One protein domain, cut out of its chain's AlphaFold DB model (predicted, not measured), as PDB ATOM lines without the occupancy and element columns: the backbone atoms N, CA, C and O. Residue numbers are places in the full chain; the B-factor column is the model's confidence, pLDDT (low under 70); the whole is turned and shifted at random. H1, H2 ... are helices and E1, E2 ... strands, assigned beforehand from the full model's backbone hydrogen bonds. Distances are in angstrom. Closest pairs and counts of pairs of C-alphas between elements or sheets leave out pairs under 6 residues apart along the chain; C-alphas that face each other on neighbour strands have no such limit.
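AT A GLANCE: This is residues 30 to 83 of the 83 residues of an uncharacterized protein of Nocardia transvalensis (UniProt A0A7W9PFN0). A small antiparallel sheet of three short strands has one helix, H1, laid slantwise over one face, while the long loop of residues 41 to 56 swings out on the side away from H1. The 54 printed residues hold E1, E2, E3 and H1 in that chain order; the sheet's order is E1, E2, E3, a meander in which each strand is the antiparallel neighbour of the one before. The class is mixed, helices and strands, with under half of the residues in named elements, and the arrangement is two layers, a helix on one face of a sheet. The whole is compact, with a radius of gyration of the C-alphas of 11.0 A, and flat, spanning 28 by 28 by 13 A.

HOW THE PARTS SIT: E2, residues 37 to 40, is the inner strand. E1, residues 31 to 34, forms a hairpin with E2, antiparallel at 142 degrees, with N 32 and O 39 2.9 A apart, within hydrogen-bond range. E3, residues 57 to 59, forms a hairpin with E2 at 159 degrees, with N 40 and O 57 within range at 2.8 A. H1, residues 67 to 78, is on the sheet at a height of 8.5 A. It lies over E2 and only just over E1, where 3 of its C-alphas fall, and runs slantwise at 41 degrees to E2 on the local plane. The closest C-alphas of E2 and H1 are those of Val 40 and Ala 74, 6.5 A apart. In H1 every O i to N i+4 pair is within hydrogen-bond range.

IN THESE COORDINATES: E1 begins at C-alpha 31 (197.026, 331.318, 199.897); E1 and E2 are each 9.7 A long, and E3 is 7.0 A. H1 measures 16.4 A and ends at C-alpha 78 (196.790, 332.747, 189.552).

THE WHOLE: The C-alphas farthest apart, those of Val 52 and Ser 83, are 34.0 A apart. The printed part has no cut. The link from E2 to E3 is long, with 16 residues. Residues 30, 44 and 79 to 83 have pLDDT under 70.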
ATOM      1  N   PRO A  30     195.005 334.864 199.033       64.50
ATOM      2  CA  PRO A  30     194.585 333.761 198.180       64.50
ATOM      3  C   PRO A  30     195.197 332.441 198.646       64.50
ATOM      4  O   PRO A  30     194.645 331.400 198.321       64.50
ATOM      5  N   ILE A  31     196.280 332.480 199.433       75.12
ATOM      6  CA  ILE A  31     197.026 331.318 199.897       75.12
ATOM      7  C   ILE A  31     196.799 331.010 201.387       75.12
ATOM      8  O   ILE A  31     196.822 331.897 202.240       75.12
ATOM      9  N   LEU A  32     196.568 329.736 201.708       82.44
ATOM     10  CA  LEU A  32     196.340 329.216 203.060       82.44
ATOM     11  C   LEU A  32     197.100 327.899 203.258       82.44
ATOM     12  O   LEU A  32     197.408 327.215 202.288       82.44
ATOM     13  N   ARG A  33     197.339 327.489 204.508       86.31
ATOM     14  CA  ARG A  33     197.814 326.132 204.824       86.31
ATOM     15  C   ARG A  33     196.642 325.224 205.209       86.31
ATOM     16  O   ARG A  33     195.866 325.562 206.107       86.31
ATOM     17  N   GLU A  34     196.514 324.082 204.537       89.00
ATOM     18  CA  GLU A  34     195.475 323.067 204.755       89.00
ATOM     19  C   GLU A  34     196.041 321.655 204.568       89.00
ATOM     20  O   GLU A  34     196.633 321.376 203.532       89.00
ATOM     21  N   TRP A  35     195.864 320.754 205.544       87.44
ATOM     22  CA  TRP A  35     196.295 319.341 205.455       87.44
ATOM     23  C   TRP A  35     197.734 319.141 204.941       87.44
ATOM     24  O   TRP A  35     197.996 318.319 204.053       87.44
ATOM     25  N   GLY A  36     198.670 319.948 205.452       88.06
ATOM     26  CA  GLY A  36     200.070 319.904 205.026       88.06
ATOM     27  C   GLY A  36     200.309 320.375 203.585       88.06
ATOM     28  O   GLY A  36     201.357 320.076 203.021       88.06
ATOM     29  N   ALA A  37     199.369 321.107 202.986       91.44
ATOM     30  CA  ALA A  37     199.495 321.731 201.673       91.44
ATOM     31  C   ALA A  37     199.285 323.248 201.755       91.44
ATOM     32  O   ALA A  37     198.483 323.743 202.546       91.44
ATOM     33  N   TRP A  38     200.012 323.991 200.927       91.19
ATOM     34  CA  TRP A  38     199.714 325.375 200.608       91.19
ATOM     35  C   TRP A  38     198.626 325.348 199.551       91.19
ATOM     36  O   TRP A  38     198.756 324.649 198.548       91.19
ATOM     37  N   VAL A  39     197.524 326.042 199.795       90.38
ATOM     38  CA  VAL A  39     196.336 325.993 198.950       90.38
ATOM     39  C   VAL A  39     195.933 327.384 198.518       90.38
ATOM     40  O   VAL A  39     195.904 328.301 199.333       90.38
ATOM     41  N   VAL A  40     195.575 327.516 197.244       86.25
ATOM     42  CA  VAL A  40     194.976 328.725 196.692       86.25
ATOM     43  C   VAL A  40     193.463 328.576 196.669       86.25
ATOM     44  O   VAL A  40     192.934 327.617 196.098       86.25
ATOM     45  N   ARG A  41     192.745 329.530 197.263       83.62
ATOM     46  CA  ARG A  41     191.277 329.559 197.276       83.62
ATOM     47  C   ARG A  41     190.739 330.882 196.737       83.62
ATOM     48  O   ARG A  41     191.356 331.926 196.943       83.62
ATOM     49  N   PRO A  42     189.564 330.868 196.085       76.06
ATOM     50  CA  PRO A  42     188.915 332.099 195.682       76.06
ATOM     51  C   PRO A  42     188.368 332.816 196.919       76.06
ATOM     52  O   PRO A  42     187.916 332.188 197.879       76.06
ATOM     53  N   GLY A  43     188.322 334.147 196.870       74.06
ATOM     54  CA  GLY A  43     187.697 334.939 197.934       74.06
ATOM     55  C   GLY A  43     186.174 334.743 198.043       74.06
ATOM     56  O   GLY A  43     185.580 335.092 199.065       74.06
ATOM     57  N   ARG A  44     185.517 334.194 197.007       68.12
ATOM     58  CA  ARG A  44     184.055 334.007 196.911       68.12
ATOM     59  C   ARG A  44     183.686 332.689 196.209       68.12
ATOM     60  O   ARG A  44     184.521 332.079 195.551       68.12
ATOM     61  N   GLY A  45     182.425 332.266 196.347       72.94
ATOM     62  CA  GLY A  45     181.886 331.036 195.745       72.94
ATOM     63  C   GLY A  45     182.090 329.777 196.596       72.94
ATOM     64  O   GLY A  45     182.746 329.818 197.637       72.94
ATOM     65  N   TRP A  46     181.520 328.647 196.166       79.62
ATOM     66  CA  TRP A  46     181.502 327.394 196.943       79.62
ATOM     67  C   TRP A  46     182.915 326.856 197.262       79.62
ATOM     68  O   TRP A  46     183.174 326.391 198.372       79.62
ATOM     69  N   ARG A  47     183.875 327.042 196.343       76.50
ATOM     70  CA  ARG A  47     185.291 326.648 196.506       76.50
ATOM     71  C   ARG A  47     186.058 327.438 197.580       76.50
ATOM     72  O   ARG A  47     187.207 327.117 197.885       76.50
ATOM     73  N   ARG A  48     185.444 328.462 198.190       79.44
ATOM     74  CA  ARG A  48     186.034 329.193 199.329       79.44
ATOM     75  C   ARG A  48     186.026 328.377 200.630       79.44
ATOM     76  O   ARG A  48     186.752 328.710 201.563       79.44
ATOM     77  N   ILE A  49     185.154 327.369 200.730       83.38
ATOM     78  CA  ILE A  49     184.912 326.630 201.976       83.38
ATOM     79  C   ILE A  49     186.088 325.683 202.244       83.38
ATOM     80  O   ILE A  49     186.257 324.666 201.575       83.38
ATOM     81  N   ARG A  50     186.907 326.025 203.240       84.62
ATOM     82  CA  ARG A  50     188.078 325.234 203.649       84.62
ATOM     83  C   ARG A  50     187.688 323.811 204.026       84.62
ATOM     84  O   ARG A  50     186.611 323.611 204.581       84.62
ATOM     85  N   TYR A  51     188.587 322.861 203.773       82.94
ATOM     86  CA  TYR A  51     188.491 321.447 204.174       82.94
ATOM     87  C   TYR A  51     187.310 320.630 203.626       82.94
ATOM     88  O   TYR A  51     187.391 319.409 203.629       82.94
ATOM     89  N   VAL A  52     186.255 321.277 203.135       87.75
ATOM     90  CA  VAL A  52     185.077 320.631 202.545       87.75
ATOM     91  C   VAL A  52     185.185 320.600 201.026       87.75
ATOM     92  O   VAL A  52     184.801 319.624 200.394       87.75
ATOM     93  N   THR A  53     185.705 321.674 200.423       85.69
ATOM     94  CA  THR A  53     185.698 321.838 198.965       85.69
ATOM     95  C   THR A  53     187.116 321.856 198.402       85.69
ATOM     96  O   THR A  53     188.036 322.362 199.065       85.69
ATOM     97  N   PRO A  54     187.324 321.318 197.185       88.56
ATOM     98  CA  PRO A  54     188.634 321.315 196.557       88.56
ATOM     99  C   PRO A  54     189.128 322.756 196.326       88.56
ATOM    100  O   PRO A  54     188.347 323.609 195.884       88.56
ATOM    101  N   PRO A  55     190.404 323.052 196.637       88.62
ATOM    102  CA  PRO A  55     191.007 324.347 196.339       88.62
ATOM    103  C   PRO A  55     191.216 324.521 194.826       88.62
ATOM    104  O   PRO A  55     191.080 323.573 194.056       88.62
ATOM    105  N   LEU A  56     191.560 325.736 194.387       84.94
ATOM    106  CA  LEU A  56     191.910 325.990 192.981       84.94
ATOM    107  C   LEU A  56     193.267 325.383 192.637       84.94
ATOM    108  O   LEU A  56     193.424 324.746 191.601       84.94
ATOM    109  N   HIS A  57     194.225 325.558 193.544       86.50
ATOM    110  CA  HIS A  57     195.559 324.982 193.446       86.50
ATOM    111  C   HIS A  57     195.991 324.500 194.825       86.50
ATOM    112  O   HIS A  57     195.600 325.079 195.840       86.50
ATOM    113  N   ALA A  58     196.805 323.454 194.871       92.56
ATOM    114  CA  ALA A  58     197.402 322.956 196.099       92.56
ATOM    115  C   ALA A  58     198.819 322.459 195.821       92.56
ATOM    116  O   ALA A  58     199.058 321.844 194.782       92.56
ATOM    117  N   THR A  59     199.741 322.690 196.751       93.25
ATOM    118  CA  THR A  59     201.082 322.108 196.709       93.25
ATOM    119  C   THR A  59     201.557 321.671 198.090       93.25
ATOM    120  O   THR A  59     201.327 322.348 199.093       93.25
ATOM    121  N   ARG A  60     202.243 320.527 198.140       95.31
ATOM    122  CA  ARG A  60     202.963 320.033 199.325       95.31
ATOM    123  C   ARG A  60     204.480 320.134 199.185       95.31
ATOM    124  O   ARG A  60     205.174 319.861 200.153       95.31
ATOM    125  N   SER A  61     204.980 320.517 198.008       95.75
ATOM    126  CA  SER A  61     206.420 320.580 197.738       95.75
ATOM    127  C   SER A  61     207.118 321.712 198.487       95.75
ATOM    128  O   SER A  61     208.321 321.644 198.707       95.75
ATOM    129  N   ILE A  62     206.371 322.747 198.874       90.12
ATOM    130  CA  ILE A  62     206.908 323.903 199.588       90.12
ATOM    131  C   ILE A  62     206.805 323.642 201.099       90.12
ATOM    132  O   ILE A  62     205.692 323.364 201.582       90.12
ATOM    133  N   PRO A  63     207.927 323.741 201.841       91.12
ATOM    134  CA  PRO A  63     207.952 323.646 203.296       91.12
ATOM    135  C   PRO A  63     206.957 324.593 203.980       91.12
ATOM    136  O   PRO A  63     206.546 325.611 203.423       91.12
ATOM    137  N   ALA A  64     206.514 324.239 205.187       85.00
ATOM    138  CA  ALA A  64     205.473 324.988 205.900       85.00
ATOM    139  C   ALA A  64     205.954 326.337 206.465       85.00
ATOM    140  O   ALA A  64     205.135 327.213 206.728       85.00
ATOM    141  N   ASP A  65     207.257 326.479 206.662       83.06
ATOM    142  CA  ASP A  65     207.960 327.677 207.117       83.06
ATOM    143  C   ASP A  65     208.369 328.602 205.962       83.06
ATOM    144  O   ASP A  65     208.603 329.788 206.178       83.06
ATOM    145  N   ASN A  66     208.382 328.098 204.727       79.75
ATOM    146  CA  ASN A  66     208.736 328.879 203.548       79.75
ATOM    147  C   ASN A  66     207.502 329.538 202.910       79.75
ATOM    148  O   ASN A  66     207.003 329.123 201.860       79.75
ATOM    149  N   GLN A  67     206.974 330.553 203.595       79.44
ATOM    150  CA  GLN A  67     205.784 331.281 203.156       79.44
ATOM    151  C   GLN A  67     206.032 332.106 201.883       79.44
ATOM    152  O   GLN A  67     205.130 332.193 201.050       79.44
ATOM    153  N   ASP A  68     207.228 332.663 201.700       78.00
ATOM    154  CA  ASP A  68     207.556 333.494 200.534       78.00
ATOM    155  C   ASP A  68     207.529 332.671 199.240       78.00
ATOM    156  O   ASP A  68     206.802 333.017 198.308       78.00
ATOM    157  N   ALA A  69     208.166 331.492 199.229       77.50
ATOM    158  CA  ALA A  69     208.087 330.576 198.088       77.50
ATOM    159  C   ALA A  69     206.642 330.138 197.793       77.50
ATOM    160  O   ALA A  69     206.265 329.909 196.642       77.50
ATOM    161  N   ALA A  70     205.810 330.020 198.832       82.50
ATOM    162  CA  ALA A  70     204.400 329.701 198.668       82.50
ATOM    163  C   ALA A  70     203.639 330.856 197.995       82.50
ATOM    164  O   ALA A  70     202.817 330.609 197.109       82.50
ATOM    165  N   VAL A  71     203.919 332.106 198.375       78.12
ATOM    166  CA  VAL A  71     203.343 333.302 197.744       78.12
ATOM    167  C   VAL A  71     203.747 333.390 196.272       78.12
ATOM    168  O   VAL A  71     202.859 333.564 195.434       78.12
ATOM    169  N   ASP A  72     205.022 333.181 195.942       79.06
ATOM    170  CA  ASP A  72     205.514 333.192 194.557       79.06
ATOM    171  C   ASP A  72     204.815 332.132 193.698       79.06
ATOM    172  O   ASP A  72     204.262 332.431 192.635       79.06
ATOM    173  N   TRP A  73     204.730 330.902 194.212       85.81
ATOM    174  CA  TRP A  73     203.978 329.824 193.574       85.81
ATOM    175  C   TRP A  73     202.501 330.193 193.364       85.81
ATOM    176  O   TRP A  73     201.930 329.913 192.308       85.81
ATOM    177  N   ALA A  74     201.849 330.830 194.340       79.75
ATOM    178  CA  ALA A  74     200.453 331.237 194.197       79.75
ATOM    179  C   ALA A  74     200.272 332.337 193.138       79.75
ATOM    180  O   ALA A  74     199.305 332.283 192.377       79.75
ATOM    181  N   ILE A  75     201.191 333.303 193.051       75.06
ATOM    182  CA  ILE A  75     201.191 334.352 192.019       75.06
ATOM    183  C   ILE A  75     201.318 333.731 190.620       75.06
ATOM    184  O   ILE A  75     200.543 334.091 189.727       75.06
ATOM    185  N   GLU A  76     202.223 332.761 190.447       76.44
ATOM    186  CA  GLU A  76     202.394 332.013 189.195       76.44
ATOM    187  C   GLU A  76     201.096 331.295 188.794       76.44
ATOM    188  O   GLU A  76     200.631 331.411 187.659       76.44
ATOM    189  N   ARG A  77     200.464 330.588 189.740       80.25
ATOM    190  CA  ARG A  77     199.253 329.793 189.478       80.25
ATOM    191  C   ARG A  77     198.017 330.635 189.183       80.25
ATOM    192  O   ARG A  77     197.181 330.209 188.395       80.25
ATOM    193  N   ILE A  78     197.907 331.817 189.789       72.94
ATOM    194  CA  ILE A  78     196.790 332.747 189.552       72.94
ATOM    195  C   ILE A  78     196.988 333.524 188.231       72.94
ATOM    196  O   ILE A  78     196.076 334.213 187.786       72.94
ATOM    197  N   GLY A  79     198.144 333.387 187.564       61.19
ATOM    198  CA  GLY A  79     198.397 333.992 186.251       61.19
ATOM    199  C   GLY A  79     198.708 335.487 186.316       61.19
ATOM    200  O   GLY A  79     198.492 336.218 185.360       61.19
ATOM    201  N   VAL A  80     199.213 335.958 187.453       55.38
ATOM    202  CA  VAL A  80     199.459 337.382 187.724       55.38
ATOM    203  C   VAL A  80     200.792 337.893 187.145       55.38
ATOM    204  O   VAL A  80     201.059 339.089 187.193       55.38
ATOM    205  N   GLY A  81     201.619 337.013 186.575       42.75
ATOM    206  CA  GLY A  81     202.993 337.326 186.162       42.75
ATOM    207  C   GLY A  81     203.382 336.881 184.750       42.75
ATOM    208  O   GLY A  81     204.565 336.688 184.500       42.75
ATOM    209  N   LYS A  82     202.425 336.679 183.838       34.50
ATOM    210  CA  LYS A  82     202.720 336.462 182.412       34.50
ATOM    211  C   LYS A  82     201.965 337.496 181.581       34.50
ATOM    212  O   LYS A  82     200.761 337.365 181.378       34.50
ATOM    213  N   SER A  83     202.683 338.540 181.180       34.31
ATOM    214  CA  SER A  83     202.367 339.410 180.043       34.31
ATOM    215  C   SER A  83     203.365 339.107 178.939       34.31
ATOM    216  O   SER A  83     204.527 338.814 179.300       34.31
TER     217      SER A  83